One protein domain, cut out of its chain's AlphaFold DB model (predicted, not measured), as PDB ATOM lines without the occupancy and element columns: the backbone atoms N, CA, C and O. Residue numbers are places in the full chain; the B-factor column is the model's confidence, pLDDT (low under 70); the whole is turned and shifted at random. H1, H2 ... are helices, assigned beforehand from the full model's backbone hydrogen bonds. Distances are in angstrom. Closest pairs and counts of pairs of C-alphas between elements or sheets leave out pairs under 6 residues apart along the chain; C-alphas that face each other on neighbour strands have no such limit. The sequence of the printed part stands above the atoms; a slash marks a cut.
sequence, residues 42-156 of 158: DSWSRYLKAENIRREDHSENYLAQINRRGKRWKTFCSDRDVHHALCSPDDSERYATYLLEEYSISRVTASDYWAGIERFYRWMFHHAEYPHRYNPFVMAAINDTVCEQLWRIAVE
ATOM      1  N   ASP A  42     208.628 236.783 203.920       95.19
ATOM      2  CA  ASP A  42     209.306 237.990 203.458       95.19
ATOM      3  C   ASP A  42     210.595 238.281 204.253       95.19
ATOM      4  O   ASP A  42     210.650 239.174 205.105       95.19
ATOM      5  N   SER A  43     211.662 237.528 203.969       95.81
ATOM      6  CA  SER A  43     212.970 237.723 204.620       95.81
ATOM      7  C   SER A  43     213.582 239.103 204.367       95.81
ATOM      8  O   SER A  43     214.302 239.608 205.224       95.81
ATOM      9  N   TRP A  44     213.271 239.747 203.236       96.00
ATOM     10  CA  TRP A  44     213.780 241.084 202.932       96.00
ATOM     11  C   TRP A  44     213.186 242.120 203.887       96.00
ATOM     12  O   TRP A  44     213.913 242.901 204.493       96.00
ATOM     13  N   SER A  45     211.866 242.098 204.090       94.69
ATOM     14  CA  SER A  45     211.219 243.006 205.045       94.69
ATOM     15  C   SER A  45     211.679 242.753 206.483       94.69
ATOM     16  O   SER A  45     211.831 243.703 207.251       94.69
ATOM     17  N   ARG A  46     211.955 241.490 206.848       94.69
ATOM     18  CA  ARG A  46     212.539 241.146 208.156       94.69
ATOM     19  C   ARG A  46     213.930 241.749 208.334       94.69
ATOM     20  O   ARG A  46     214.168 242.367 209.366       94.69
ATOM     21  N   TYR A  47     214.792 241.627 207.327       95.38
ATOM     22  CA  TYR A  47     216.113 242.255 207.305       95.38
ATOM     23  C   TYR A  47     216.031 243.774 207.489       95.38
ATOM     24  O   TYR A  47     216.661 244.321 208.392       95.38
ATOM     25  N   LEU A  48     215.192 244.451 206.696       94.12
ATOM     26  CA  LEU A  48     215.043 245.908 206.779       94.12
ATOM     27  C   LEU A  48     214.607 246.385 208.170       94.12
ATOM     28  O   LEU A  48     215.047 247.444 208.618       94.12
ATOM     29  N   LYS A  49     213.736 245.614 208.833       92.44
ATOM     30  CA  LYS A  49     213.281 245.893 210.197       92.44
ATOM     31  C   LYS A  49     214.382 245.629 211.224       92.44
ATOM     32  O   LYS A  49     214.583 246.458 212.101       92.44
ATOM     33  N   ALA A  50     215.075 244.494 211.124       91.88
ATOM     34  CA  ALA A  50     216.105 244.088 212.082       91.88
ATOM     35  C   ALA A  50     217.292 245.064 212.111       91.88
ATOM     36  O   ALA A  50     217.734 245.464 213.181       91.88
ATOM     37  N   GLU A  51     217.742 245.515 210.940       90.69
ATOM     38  CA  GLU A  51     218.878 246.434 210.812       90.69
ATOM     39  C   GLU A  51     218.491 247.912 210.958       90.69
ATOM     40  O   GLU A  51     219.313 248.795 210.720       90.69
ATOM     41  N   ASN A  52     217.234 248.214 211.314       87.12
ATOM     42  CA  ASN A  52     216.717 249.585 211.380       87.12
ATOM     43  C   ASN A  52     216.944 250.394 210.082       87.12
ATOM     44  O   ASN A  52     217.037 251.618 210.119       87.12
ATOM     45  N   ILE A  53     217.015 249.718 208.928       84.62
ATOM     46  CA  ILE A  53     217.199 250.347 207.608       84.62
ATOM     47  C   ILE A  53     215.906 251.038 207.173       84.62
ATOM     48  O   ILE A  53     215.928 252.053 206.488       84.62
ATOM     49  N   ARG A  54     214.753 250.486 207.558       82.25
ATOM     50  CA  ARG A  54     213.447 251.089 207.292       82.25
ATOM     51  C   ARG A  54     212.826 251.553 208.607       82.25
ATOM     52  O   ARG A  54     212.286 250.740 209.350       82.25
ATOM     53  N   ARG A  55     212.866 252.863 208.850       81.25
ATOM     54  CA  ARG A  55     212.249 253.545 209.994       81.25
ATOM     55  C   ARG A  55     211.347 254.683 209.531       81.25
ATOM     56  O   ARG A  55     211.588 255.272 208.482       81.25
ATOM     57  N   GLU A  56     210.322 254.981 210.319       77.50
ATOM     58  CA  GLU A  56     209.310 255.998 209.998       77.50
ATOM     59  C   GLU A  56     209.861 257.431 210.020       77.50
ATOM     60  O   GLU A  56     209.314 258.297 209.350       77.50
ATOM     61  N   ASP A  57     210.967 257.675 210.729       84.94
ATOM     62  CA  ASP A  57     211.643 258.977 210.798       84.94
ATOM     63  C   ASP A  57     212.601 259.245 209.624       84.94
ATOM     64  O   ASP A  57     213.178 260.330 209.528       84.94
ATOM     65  N   HIS A  58     212.782 258.287 208.709       85.88
ATOM     66  CA  HIS A  58     213.531 258.532 207.479       85.88
ATOM     67  C   HIS A  58     212.717 259.329 206.456       85.88
ATOM     68  O   HIS A  58     211.496 259.230 206.382       85.88
ATOM     69  N   SER A  59     213.419 260.072 205.594       89.88
ATOM     70  CA  SER A  59     212.774 260.825 204.518       89.88
ATOM     71  C   SER A  59     212.010 259.909 203.556       89.88
ATOM     72  O   SER A  59     212.438 258.790 203.253       89.88
ATOM     73  N   GLU A  60     210.908 260.416 203.002       90.12
ATOM     74  CA  GLU A  60     210.094 259.690 202.019       90.12
ATOM     75  C   GLU A  60     210.930 259.206 200.828       90.12
ATOM     76  O   GLU A  60     210.804 258.063 200.389       90.12
ATOM     77  N   ASN A  61     211.861 260.042 200.358       89.19
ATOM     78  CA  ASN A  61     212.779 259.702 199.271       89.19
ATOM     79  C   ASN A  61     213.682 258.511 199.611       89.19
ATOM     80  O   ASN A  61     213.956 257.676 198.747       89.19
ATOM     81  N   TYR A  62     214.163 258.420 200.850       88.44
ATOM     82  CA  TYR A  62     214.985 257.299 201.297       88.44
ATOM     83  C   TYR A  62     214.160 256.008 201.381       88.44
ATOM     84  O   TYR A  62     214.549 254.975 200.826       88.44
ATOM     85  N   LEU A  63     212.965 256.082 201.972       89.12
ATOM     86  CA  LEU A  63     212.035 254.954 202.055       89.12
ATOM     87  C   LEU A  63     211.613 254.453 200.667       89.12
ATOM     88  O   LEU A  63     211.604 253.245 200.413       89.12
ATOM     89  N   ALA A  64     211.335 255.367 199.734       89.69
ATOM     90  CA  ALA A  64     211.018 255.036 198.350       89.69
ATOM     91  C   ALA A  64     212.184 254.327 197.642       89.69
ATOM     92  O   ALA A  64     211.964 253.393 196.869       89.69
ATOM     93  N   GLN A  65     213.432 254.724 197.905       89.38
ATOM     94  CA  GLN A  65     214.612 254.053 197.348       89.38
ATOM     95  C   GLN A  65     214.783 252.625 197.880       89.38
ATOM     96  O   GLN A  65     214.984 251.705 197.083       89.38
ATOM     97  N   ILE A  66     214.635 252.407 199.190       90.00
ATOM     98  CA  ILE A  66     214.691 251.062 199.789       90.00
ATOM     99  C   ILE A  66     213.588 250.164 199.222       90.00
ATOM    100  O   ILE A  66     213.851 249.022 198.835       90.00
ATOM    101  N   ASN A  67     212.360 250.682 199.133       90.62
ATOM    102  CA  ASN A  67     211.222 249.930 198.610       90.62
ATOM    103  C   ASN A  67     211.419 249.556 197.137       90.62
ATOM    104  O   ASN A  67     211.175 248.410 196.764       90.62
ATOM    105  N   ARG A  68     211.911 250.487 196.303       91.69
ATOM    106  CA  ARG A  68     212.220 250.213 194.889       91.69
ATOM    107  C   ARG A  68     213.279 249.128 194.736       91.69
ATOM    108  O   ARG A  68     213.088 248.214 193.942       91.69
ATOM    109  N   ARG A  69     214.351 249.187 195.529       92.56
ATOM    110  CA  ARG A  69     215.418 248.175 195.544       92.56
ATOM    111  C   ARG A  69     214.885 246.793 195.915       92.56
ATOM    112  O   ARG A  69     215.109 245.835 195.184       92.56
ATOM    113  N   GLY A  70     214.134 246.708 197.014       94.88
ATOM    114  CA  GLY A  70     213.528 245.455 197.463       94.88
ATOM    115  C   GLY A  70     212.540 244.880 196.450       94.88
ATOM    116  O   GLY A  70     212.568 243.683 196.182       94.88
ATOM    117  N   LYS A  71     211.695 245.732 195.855       95.56
ATOM    118  CA  LYS A  71     210.752 245.323 194.807       95.56
ATOM    119  C   LYS A  71     211.488 244.796 193.576       95.56
ATOM    120  O   LYS A  71     211.172 243.701 193.137       95.56
ATOM    121  N   ARG A  72     212.493 245.527 193.077       95.88
ATOM    122  CA  ARG A  72     213.314 245.111 191.929       95.88
ATOM    123  C   ARG A  72     213.932 243.734 192.157       95.88
ATOM    124  O   ARG A  72     213.802 242.868 191.301       95.88
ATOM    125  N   TRP A  73     214.554 243.528 193.317       96.81
ATOM    126  CA  TRP A  73     215.167 242.245 193.653       96.81
ATOM    127  C   TRP A  73     214.147 241.105 193.718       96.81
ATOM    128  O   TRP A  73     214.344 240.059 193.108       96.81
ATOM    129  N   LYS A  74     213.025 241.317 194.414       96.81
ATOM    130  CA  LYS A  74     211.970 240.305 194.527       96.81
ATOM    131  C   LYS A  74     211.360 239.946 193.177       96.81
ATOM    132  O   LYS A  74     211.179 238.764 192.928       96.81
ATOM    133  N   THR A  75     211.089 240.939 192.328       97.06
ATOM    134  CA  THR A  75     210.576 240.720 190.968       97.06
ATOM    135  C   THR A  75     211.564 239.907 190.136       97.06
ATOM    136  O   THR A  75     211.189 238.878 189.588       97.06
ATOM    137  N   PHE A  76     212.848 240.283 190.137       97.19
ATOM    138  CA  PHE A  76     213.882 239.524 189.429       97.19
ATOM    139  C   PHE A  76     213.907 238.038 189.830       97.19
ATOM    140  O   PHE A  76     214.053 237.167 188.968       97.19
ATOM    141  N   CYS A  77     213.754 237.756 191.128       97.12
ATOM    142  CA  CYS A  77     213.735 236.393 191.654       97.12
ATOM    143  C   CYS A  77     212.431 235.657 191.305       97.12
ATOM    144  O   CYS A  77     212.482 234.509 190.867       97.12
ATOM    145  N   SER A  78     211.271 236.311 191.452       95.69
ATOM    146  CA  SER A  78     209.969 235.697 191.164       95.69
ATOM    147  C   SER A  78     209.804 235.331 189.696       95.69
ATOM    148  O   SER A  78     209.260 234.274 189.399       95.69
ATOM    149  N   ASP A  79     210.333 236.151 188.785       96.81
ATOM    150  CA  ASP A  79     210.298 235.885 187.340       96.81
ATOM    151  C   ASP A  79     211.090 234.620 186.953       96.81
ATOM    152  O   ASP A  79     210.973 234.121 185.836       96.81
ATOM    153  N   ARG A  80     211.901 234.095 187.880       94.69
ATOM    154  CA  ARG A  80     212.728 232.890 187.729       94.69
ATOM    155  C   ARG A  80     212.288 231.742 188.636       94.69
ATOM    156  O   ARG A  80     212.996 230.746 188.716       94.69
ATOM    157  N   ASP A  81     211.156 231.884 189.325       94.62
ATOM    158  CA  ASP A  81     210.672 230.924 190.326       94.62
ATOM    159  C   ASP A  81     211.699 230.643 191.447       94.62
ATOM    160  O   ASP A  81     211.817 229.543 191.987       94.62
ATOM    161  N   VAL A  82     212.480 231.667 191.810       95.25
ATOM    162  CA  VAL A  82     213.459 231.606 192.899       95.25
ATOM    163  C   VAL A  82     212.975 232.474 194.053       95.25
ATOM    164  O   VAL A  82     212.595 233.632 193.887       95.25
ATOM    165  N   HIS A  83     213.018 231.944 195.275       97.25
ATOM    166  CA  HIS A  83     212.757 232.758 196.458       97.25
ATOM    167  C   HIS A  83     213.912 233.750 196.677       97.25
ATOM    168  O   HIS A  83     215.072 233.347 196.710       97.25
ATOM    169  N   HIS A  84     213.624 235.030 196.943       97.38
ATOM    170  CA  HIS A  84     214.619 236.123 197.026       97.38
ATOM    171  C   HIS A  84     215.725 235.945 198.078       97.38
ATOM    172  O   HIS A  84     216.696 236.700 198.091       97.38
ATOM    173  N   ALA A  85     215.570 234.982 198.986       97.88
ATOM    174  CA  ALA A  85     216.550 234.616 200.008       97.88
ATOM    175  C   ALA A  85     217.389 233.369 199.664       97.88
ATOM    176  O   ALA A  85     218.274 233.020 200.439       97.88
ATOM    177  N   LEU A  86     217.097 232.669 198.565       97.75
ATOM    178  CA  LEU A  86     217.657 231.350 198.245       97.75
ATOM    179  C   LEU A  86     218.443 231.311 196.929       97.75
ATOM    180  O   LEU A  86     218.730 230.225 196.425       97.75
ATOM    181  N   CYS A  87     218.800 232.472 196.389       97.19
ATOM    182  CA  CYS A  87     219.536 232.579 195.136       97.19
ATOM    183  C   CYS A  87     220.896 231.876 195.205       97.19
ATOM    184  O   CYS A  87     221.581 231.855 196.235       97.19
ATOM    185  N   SER A  88     221.276 231.294 194.077       97.19
ATOM    186  CA  SER A  88     222.602 230.750 193.820       97.19
ATOM    187  C   SER A  88     223.578 231.849 193.371       97.19
ATOM    188  O   SER A  88     223.147 232.962 193.061       97.19
ATOM    189  N   PRO A  89     224.892 231.569 193.322       97.62
ATOM    190  CA  PRO A  89     225.846 232.491 192.706       97.62
ATOM    191  C   PRO A  89     225.519 232.807 191.235       97.62
ATOM    192  O   PRO A  89     225.591 233.968 190.852       97.62
ATOM    193  N   ASP A  90     225.037 231.829 190.455       97.81
ATOM    194  CA  ASP A  90     224.592 232.042 189.063       97.81
ATOM    195  C   ASP A  90     223.417 233.036 188.986       97.81
ATOM    196  O   ASP A  90     223.385 233.922 188.136       97.81
ATOM    197  N   ASP A  91     222.472 232.969 189.930       98.12
ATOM    198  CA  ASP A  91     221.386 233.954 190.014       98.12
ATOM    199  C   ASP A  91     221.913 235.363 190.328       98.12
ATOM    200  O   ASP A  91     221.378 236.352 189.820       98.12
ATOM    201  N   SER A  92     222.961 235.472 191.153       97.69
ATOM    202  CA  SER A  92     223.640 236.743 191.413       97.69
ATOM    203  C   SER A  92     224.316 237.277 190.146       97.69
ATOM    204  O   SER A  92     224.113 238.442 189.818       97.69
ATOM    205  N   GLU A  93     225.030 236.455 189.379       98.00
ATOM    206  CA  GLU A  93     225.637 236.856 188.093       98.00
ATOM    207  C   GLU A  93     224.581 237.334 187.081       98.00
ATOM    208  O   GLU A  93     224.698 238.400 186.463       98.00
ATOM    209  N   ARG A  94     223.463 236.607 186.981       97.88
ATOM    210  CA  ARG A  94     222.313 237.018 186.164       97.88
ATOM    211  C   ARG A  94     221.706 238.331 186.639       97.88
ATOM    212  O   ARG A  94     221.251 239.119 185.814       97.88
ATOM    213  N   TYR A  95     221.690 238.584 187.947       97.56
ATOM    214  CA  TYR A  95     221.205 239.852 188.479       97.56
ATOM    215  C   TYR A  95     222.136 241.011 188.127       97.56
ATOM    216  O   TYR A  95     221.644 242.092 187.813       97.56
ATOM    217  N   ALA A  96     223.458 240.801 188.119       96.94
ATOM    218  CA  ALA A  96     224.401 241.804 187.624       96.94
ATOM    219  C   ALA A  96     224.089 242.156 186.167       96.94
ATOM    220  O   ALA A  96     223.916 243.329 185.849       96.94
ATOM    221  N   THR A  97     223.921 241.143 185.313       96.00
ATOM    222  CA  THR A  97     223.556 241.338 183.900       96.00
ATOM    223  C   THR A  97     222.242 242.111 183.769       96.00
ATOM    224  O   THR A  97     222.201 243.130 183.088       96.00
ATOM    225  N   TYR A  98     221.203 241.708 184.503       95.50
ATOM    226  CA  TYR A  98     219.908 242.395 184.528       95.50
ATOM    227  C   TYR A  98     220.011 243.867 184.957       95.50
ATOM    228  O   TYR A  98     219.343 244.733 184.400       95.50
ATOM    229  N   LEU A  99     220.860 244.192 185.938       94.69
ATOM    230  CA  LEU A  99     221.099 245.589 186.303       94.69
ATOM    231  C   LEU A  99     221.752 246.367 185.159       94.69
ATOM    232  O   LEU A  99     221.443 247.543 184.982       94.69
ATOM    233  N   LEU A 100     222.641 245.732 184.397       94.44
ATOM    234  CA  LEU A 100     223.383 246.381 183.320       94.44
ATOM    235  C   LEU A 100     222.613 246.502 182.000       94.44
ATOM    236  O   LEU A 100     223.015 247.280 181.138       94.44
ATOM    237  N   GLU A 101     221.485 245.808 181.858       93.81
ATOM    238  CA  GLU A 101     220.528 246.049 180.771       93.81
ATOM    239  C   GLU A 101     219.878 247.439 180.885       93.81
ATOM    240  O   GLU A 101     219.580 248.075 179.876       93.81
ATOM    241  N   GLU A 102     219.682 247.933 182.113       87.62
ATOM    242  CA  GLU A 102     219.024 249.220 182.381       87.62
ATOM    243  C   GLU A 102     219.985 250.329 182.834       87.62
ATOM    244  O   GLU A 102     219.664 251.515 182.716       87.62
ATOM    245  N   TYR A 103     221.148 249.974 183.382       91.25
ATOM    246  CA  TYR A 103     222.067 250.914 184.019       91.25
ATOM    247  C   TYR A 103     223.510 250.711 183.568       91.25
ATOM    248  O   TYR A 103     223.944 249.616 183.242       91.25
ATOM    249  N   SER A 104     224.314 251.770 183.640       90.94
ATOM    250  CA  SER A 104     225.764 251.625 183.535       90.94
ATOM    251  C   SER A 104     226.363 251.090 184.838       90.94
ATOM    252  O   SER A 104     225.800 251.245 185.931       90.94
ATOM    253  N   ILE A 105     227.553 250.497 184.735       91.06
ATOM    254  CA  ILE A 105     228.398 250.230 185.898       91.06
ATOM    255  C   ILE A 105     228.734 251.582 186.539       91.06
ATOM    256  O   ILE A 105     229.449 252.406 185.974       91.06
ATOM    257  N   SER A 106     228.167 251.831 187.716       91.31
ATOM    258  CA  SER A 106     228.302 253.089 188.444       91.31
ATOM    259  C   SER A 106     228.313 252.833 189.946       91.31
ATOM    260  O   SER A 106     227.908 251.764 190.412       91.31
ATOM    261  N   ARG A 107     228.711 253.844 190.723       87.75
ATOM    262  CA  ARG A 107     228.660 253.788 192.190       87.75
ATOM    263  C   ARG A 107     227.251 253.513 192.714       87.75
ATOM    264  O   ARG A 107     227.109 252.768 193.675       87.75
ATOM    265  N   VAL A 108     226.220 254.065 192.073       87.56
ATOM    266  CA  VAL A 108     224.821 253.808 192.445       87.56
ATOM    267  C   VAL A 108     224.467 252.350 192.153       87.56
ATOM    268  O   VAL A 108     223.996 251.645 193.042       87.56
ATOM    269  N   THR A 109     224.769 251.853 190.951       90.06
ATOM    270  CA  THR A 109     224.504 250.454 190.570       90.06
ATOM    271  C   THR A 109     225.172 249.466 191.530       90.06
ATOM    272  O   THR A 109     224.523 248.555 192.050       90.06
ATOM    273  N   ALA A 110     226.445 249.707 191.835       90.94
ATOM    274  CA  ALA A 110     227.251 248.894 192.732       90.94
ATOM    275  C   ALA A 110     226.802 248.977 194.202       90.94
ATOM    276  O   ALA A 110     226.570 247.954 194.840       90.94
ATOM    277  N   SER A 111     226.656 250.174 194.771       87.00
ATOM    278  CA  SER A 111     226.412 250.332 196.212       87.00
ATOM    279  C   SER A 111     224.945 250.157 196.601       87.00
ATOM    280  O   SER A 111     224.643 249.622 197.681       87.00
ATOM    281  N   ASP A 112     224.029 250.598 195.735       85.88
ATOM    282  CA  ASP A 112     222.603 250.544 196.016       85.88
ATOM    283  C   ASP A 112     221.986 249.227 195.576       85.88
ATOM    284  O   ASP A 112     221.405 248.526 196.407       85.88
ATOM    285  N   TYR A 113     222.125 248.848 194.311       91.50
ATOM    286  CA  TYR A 113     221.451 247.649 193.822       91.50
ATOM    287  C   TYR A 113     222.227 246.374 194.138       91.50
ATOM    288  O   TYR A 113     221.642 245.465 194.713       91.50
ATOM    289  N   TRP A 114     223.523 246.309 193.837       94.62
ATOM    290  CA  TRP A 114     224.314 245.096 194.064       94.62
ATOM    291  C   TRP A 114     224.625 244.867 195.550       94.62
ATOM    292  O   TRP A 114     224.112 243.938 196.179       94.62
ATOM    293  N   ALA A 115     225.399 245.765 196.161       92.75
ATOM    294  CA  ALA A 115     225.835 245.631 197.547       92.75
ATOM    295  C   ALA A 115     224.674 245.727 198.549       92.75
ATOM    296  O   ALA A 115     224.762 245.213 199.659       92.75
ATOM    297  N   GLY A 116     223.561 246.363 198.172       92.62
ATOM    298  CA  GLY A 116     222.340 246.342 198.975       92.62
ATOM    299  C   GLY A 116     221.794 244.931 199.193       92.62
ATOM    300  O   GLY A 116     221.409 244.601 200.314       92.62
ATOM    301  N   ILE A 117     221.785 244.097 198.149       96.56
ATOM    302  CA  ILE A 117     221.331 242.705 198.261       96.56
ATOM    303  C   ILE A 117     222.416 241.828 198.890       96.56
ATOM    304  O   ILE A 117     222.107 240.983 199.727       96.56
ATOM    305  N   GLU A 118     223.691 242.078 198.595       95.75
ATOM    306  CA  GLU A 118     224.791 241.394 199.284       95.75
ATOM    307  C   GLU A 118     224.703 241.541 200.807       95.75
ATOM    308  O   GLU A 118     224.832 240.544 201.520       95.75
ATOM    309  N   ARG A 119     224.428 242.751 201.316       94.81
ATOM    310  CA  ARG A 119     224.270 243.006 202.757       94.81
ATOM    311  C   ARG A 119     223.112 242.229 203.368       94.81
ATOM    312  O   ARG A 119     223.218 241.784 204.507       94.81
ATOM    313  N   PHE A 120     222.036 242.028 202.612       96.62
ATOM    314  CA  PHE A 120     220.922 241.180 203.025       96.62
ATOM    315  C   PHE A 120     221.341 239.709 203.168       96.62
ATOM    316  O   PHE A 120     221.019 239.076 204.175       96.62
ATOM    317  N   TYR A 121     222.120 239.169 202.227       97.12
ATOM    318  CA  TYR A 121     222.666 237.812 202.347       97.12
ATOM    319  C   TYR A 121     223.697 237.689 203.469       97.12
ATOM    320  O   TYR A 121     223.683 236.703 204.205       97.12
ATOM    321  N   ARG A 122     224.545 238.707 203.660       95.12
ATOM    322  CA  ARG A 122     225.488 238.764 204.782       95.12
ATOM    323  C   ARG A 122     224.770 238.783 206.126       95.12
ATOM    324  O   ARG A 122     225.199 238.107 207.054       95.12
ATOM    325  N   TRP A 123     223.666 239.517 206.234       95.81
ATOM    326  CA  TRP A 123     222.834 239.499 207.431       95.81
ATOM    327  C   TRP A 123     222.319 238.085 207.719       95.81
ATOM    328  O   TRP A 123     222.585 237.567 208.800       95.81
ATOM    329  N   MET A 124     221.705 237.408 206.740       97.06
ATOM    330  CA  MET A 124     221.235 236.023 206.921       97.06
ATOM    331  C   MET A 124     222.374 235.056 207.278       97.06
ATOM    332  O   MET A 124     222.178 234.163 208.092       97.06
ATOM    333  N   PHE A 125     223.575 235.253 206.731       94.50
ATOM    334  CA  PHE A 125     224.756 234.452 207.062       94.50
ATOM    335  C   PHE A 125     225.165 234.542 208.546       94.50
ATOM    336  O   PHE A 125     225.686 233.576 209.100       94.50
ATOM    337  N   HIS A 126     224.900 235.668 209.214       93.00
ATOM    338  CA  HIS A 126     225.212 235.866 210.636       93.00
ATOM    339  C   HIS A 126     224.044 235.570 211.589       93.00
ATOM    340  O   HIS A 126     224.204 235.696 212.802       93.00
ATOM    341  N   HIS A 127     222.884 235.168 211.068       94.62
ATOM    342  CA  HIS A 127     221.675 234.935 211.854       94.62
ATOM    343  C   HIS A 127     221.362 233.437 211.922       94.62
ATOM    344  O   HIS A 127     221.075 232.796 210.910       94.62
ATOM    345  N   ALA A 128     221.423 232.867 213.130       92.00
ATOM    346  CA  ALA A 128     221.321 231.421 213.362       92.00
ATOM    347  C   ALA A 128     219.992 230.807 212.877       92.00
ATOM    348  O   ALA A 128     219.908 229.613 212.580       92.00
ATOM    349  N   GLU A 129     218.940 231.616 212.764       93.25
ATOM    350  CA  GLU A 129     217.644 231.224 212.229       93.25
ATOM    351  C   GLU A 129     217.581 231.161 210.693       93.25
ATOM    352  O   GLU A 129     216.498 230.909 210.152       93.25
ATOM    353  N   TYR A 130     218.699 231.330 209.986       95.88
ATOM    354  CA  TYR A 130     218.806 231.133 208.541       95.88
ATOM    355  C   TYR A 130     219.823 230.026 208.214       95.88
ATOM    356  O   TYR A 130     220.791 229.825 208.943       95.88
ATOM    357  N   PRO A 131     219.610 229.245 207.137       95.81
ATOM    358  CA  PRO A 131     220.504 228.148 206.766       95.81
ATOM    359  C   PRO A 131     221.752 228.614 205.995       95.81
ATOM    360  O   PRO A 131     222.508 227.781 205.501       95.81
ATOM    361  N   HIS A 132     221.950 229.923 205.833       96.44
ATOM    362  CA  HIS A 132     222.979 230.491 204.971       96.44
ATOM    363  C   HIS A 132     224.388 230.156 205.462       96.44
ATOM    364  O   HIS A 132     224.809 230.567 206.537       96.44
ATOM    365  N   ARG A 133     225.134 229.412 204.636       95.00
ATOM    366  CA  ARG A 133     226.546 229.046 204.863       95.00
ATOM    367  C   ARG A 133     227.514 229.720 203.891       95.00
ATOM    368  O   ARG A 133     228.718 229.510 203.993       95.00
ATOM    369  N   TYR A 134     226.991 230.494 202.951       95.50
ATOM    370  CA  TYR A 134     227.743 231.248 201.960       95.50
ATOM    371  C   TYR A 134     226.927 232.463 201.513       95.50
ATOM    372  O   TYR A 134     225.707 232.507 201.708       95.50
ATOM    373  N   ASN A 135     227.601 233.436 200.902       96.25
ATOM    374  CA  ASN A 135     226.966 234.597 200.289       96.25
ATOM    375  C   ASN A 135     227.067 234.490 198.754       96.25
ATOM    376  O   ASN A 135     228.180 234.571 198.228       96.25
ATOM    377  N   PRO A 136     225.945 234.322 198.028       97.19
ATOM    378  CA  PRO A 136     225.968 234.129 196.579       97.19
ATOM    379  C   PRO A 136     226.532 235.338 195.824       97.19
ATOM    380  O   PRO A 136     227.229 235.151 194.836       97.19
ATOM    381  N   PHE A 137     226.350 236.560 196.338       97.25
ATOM    382  CA  PHE A 137     226.890 237.776 195.720       97.25
ATOM    383  C   PHE A 137     228.409 237.877 195.859       97.25
ATOM    384  O   PHE A 137     229.084 238.381 194.965       97.25
ATOM    385  N   VAL A 138     228.958 237.389 196.975       96.44
ATOM    386  CA  VAL A 138     230.412 237.338 197.171       96.44
ATOM    387  C   VAL A 138     231.028 236.248 196.297       96.44
ATOM    388  O   VAL A 138     232.050 236.491 195.669       96.44
ATOM    389  N   MET A 139     230.391 235.075 196.207       97.56
ATOM    390  CA  MET A 139     230.828 234.006 195.299       97.56
ATOM    391  C   MET A 139     230.788 234.451 193.836       97.56
ATOM    392  O   MET A 139     231.760 234.233 193.122       97.56
ATOM    393  N   ALA A 140     229.720 235.126 193.403       97.94
ATOM    394  CA  ALA A 140     229.646 235.703 192.063       97.94
ATOM    395  C   ALA A 140     230.795 236.694 191.822       97.94
ATOM    396  O   ALA A 140     231.487 236.607 190.818       97.94
ATOM    397  N   ALA A 141     231.091 237.574 192.785       97.31
ATOM    398  CA  ALA A 141     232.206 238.519 192.674       97.31
ATOM    399  C   ALA A 141     233.605 237.872 192.638       97.31
ATOM    400  O   ALA A 141     234.551 238.530 192.217       97.31
ATOM    401  N   ILE A 142     233.759 236.624 193.095       96.69
ATOM    402  CA  ILE A 142     235.009 235.855 192.951       96.69
ATOM    403  C   ILE A 142     235.123 235.254 191.547       96.69
ATOM    404  O   ILE A 142     236.220 235.172 191.005       96.69
ATOM    405  N   ASN A 143     234.006 234.784 190.990       96.31
ATOM    406  CA  ASN A 143     234.005 233.900 189.822       96.31
ATOM    407  C   ASN A 143     233.635 234.602 188.508       96.31
ATOM    408  O   ASN A 143     233.938 234.069 187.444       96.31
ATOM    409  N   ASP A 144     233.033 235.790 188.569       97.19
ATOM    410  CA  ASP A 144     232.608 236.563 187.405       97.19
ATOM    411  C   ASP A 144     233.215 237.974 187.398       97.19
ATOM    412  O   ASP A 144     233.198 238.704 188.393       97.19
ATOM    413  N   THR A 145     233.728 238.386 186.235       95.56
ATOM    414  CA  THR A 145     234.437 239.664 186.066       95.56
ATOM    415  C   THR A 145     233.515 240.872 186.232       95.56
ATOM    416  O   THR A 145     233.934 241.893 186.779       95.56
ATOM    417  N   VAL A 146     232.260 240.790 185.784       95.69
ATOM    418  CA  VAL A 146     231.303 241.900 185.925       95.69
ATOM    419  C   VAL A 146     230.927 242.080 187.396       95.69
ATOM    420  O   VAL A 146     230.914 243.201 187.916       95.69
ATOM    421  N   CYS A 147     230.684 240.975 188.094       97.06
ATOM    422  CA  CYS A 147     230.415 240.966 189.524       97.06
ATOM    423  C   CYS A 147     231.618 241.465 190.336       97.06
ATOM    424  O   CYS A 147     231.428 242.232 191.285       97.06
ATOM    425  N   GLU A 148     232.849 241.105 189.953       95.56
ATOM    426  CA  GLU A 148     234.074 241.632 190.569       95.56
ATOM    427  C   GLU A 148     234.160 243.161 190.416       95.56
ATOM    428  O   GLU A 148     234.473 243.872 191.374       95.56
ATOM    429  N   GLN A 149     233.835 243.701 189.237       94.81
ATOM    430  CA  GLN A 149     233.836 245.149 189.000       94.81
ATOM    431  C   GLN A 149     232.804 245.875 189.871       94.81
ATOM    432  O   GLN A 149     233.143 246.861 190.533       94.81
ATOM    433  N   LEU A 150     231.563 245.376 189.926       95.06
ATOM    434  CA  LEU A 150     230.528 245.918 190.815       95.06
ATOM    435  C   LEU A 150     230.968 245.858 192.281       95.06
ATOM    436  O   LEU A 150     230.764 246.813 193.033       95.06
ATOM    437  N   TRP A 151     231.608 244.763 192.688       94.19
ATOM    438  CA  TRP A 151     232.142 244.602 194.031       94.19
ATOM    439  C   TRP A 151     233.220 245.637 194.357       94.19
ATOM    440  O   TRP A 151     233.104 246.325 195.372       94.19
ATOM    441  N   ARG A 152     234.236 245.785 193.496       92.69
ATOM    442  CA  ARG A 152     235.327 246.759 193.672       92.69
ATOM    443  C   ARG A 152     234.780 248.165 193.870       92.69
ATOM    444  O   ARG A 152     235.099 248.807 194.867       92.69
ATOM    445  N   ILE A 153     233.869 248.582 192.990       92.31
ATOM    446  CA  ILE A 153     233.221 249.890 193.087       92.31
ATOM    447  C   ILE A 153     232.443 250.011 194.394       92.31
ATOM    448  O   ILE A 153     232.453 251.082 194.985       92.31
ATOM    449  N   ALA A 154     231.769 248.961 194.870       89.19
ATOM    450  CA  ALA A 154     231.003 249.004 196.114       89.19
ATOM    451  C   ALA A 154     231.886 249.125 197.373       89.19
ATOM    452  O   ALA A 154     231.489 249.794 198.329       89.19
ATOM    453  N   VAL A 155     233.071 248.506 197.390       85.81
ATOM    454  CA  VAL A 155     233.964 248.467 198.568       85.81
ATOM    455  C   VAL A 155     235.029 249.570 198.598       85.81
ATOM    456  O   VAL A 155     235.764 249.694 199.583       85.81
ATOM    457  N   GLU A 156     235.138 250.383 197.548       74.25
ATOM    458  CA  GLU A 156     235.985 251.577 197.551       74.25
ATOM    459  C   GLU A 156     235.390 252.686 198.446       74.25
ATOM    460  O   GLU A 156     234.182 252.935 198.397       74.25
TER     461      GLU A 156
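This is residues 42 to 156 of the 158 residues of the protein "Core-binding (CB) domain-containing protein" of Haloarcula californiae ATCC 33799 (UniProt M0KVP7). The kinked helix H4 is in the middle of this model, with H3, H5 and H6 clustered on it and H1 and H2 along another side. Residues 56 to 61, of which 60 and 61 belong to H2, stick out. The printed part has 115 residues with six named helices, H1 to H6 in chain order, and no named strand: all helix, its packing mostly crossed. It is compact, with a radius of gyration of the C-alphas of 13.6 A and spans of 38 by 31 by 30 A.

H4, residues 107 to 125, is the hub and has a kink of 32 degrees near residue 116. Its residues 107 to 115 alone touch H6, residues 145 to 155, about perpendicular at 88 degrees; the closest C-alphas, Ser 111 and Ala 154, are 4.8 A apart. Its residues 114 to 121 alone touch H5, residues 136 to 143, closest at the C-alphas of Glu 118 and Phe 137, 5.5 A. H5 and H6 touch only at the corner. H3, residues 89 to 102, forms a hairpin with H4, only just touching with 3 pairs of C-alphas within 8 A, the closest Ala 96 and Trp 114, 7.2 A. H2, residues 60 to 78, touches H4 with residues 69 to 73 alone; the closest C-alphas, Arg 69 and Tyr 113, are 6.3 A apart. H1, residues 43 to 50, only just touches H4 with 3 pairs, closest at C-alphas Tyr 47 and Phe 120, 6.5 A. Every O i to N i+4 pair is within hydrogen-bond range in H1, H2, H5 and H6, against 9 of 10 in H3 and 10 of 15 in H4.

H2 is 26.3 A long, H4 24.7 A and H3 20.8 A. H1 begins at C-alpha 43 (212.970, 237.723, 204.620); H6 ends at C-alpha 155 (233.964, 248.467, 198.568).

The farthest C-alphas, Asp 57 and Asn 143, are 39.6 A apart. The printed part has no cut and no long link; no printed residue is under 70 in pLDDT.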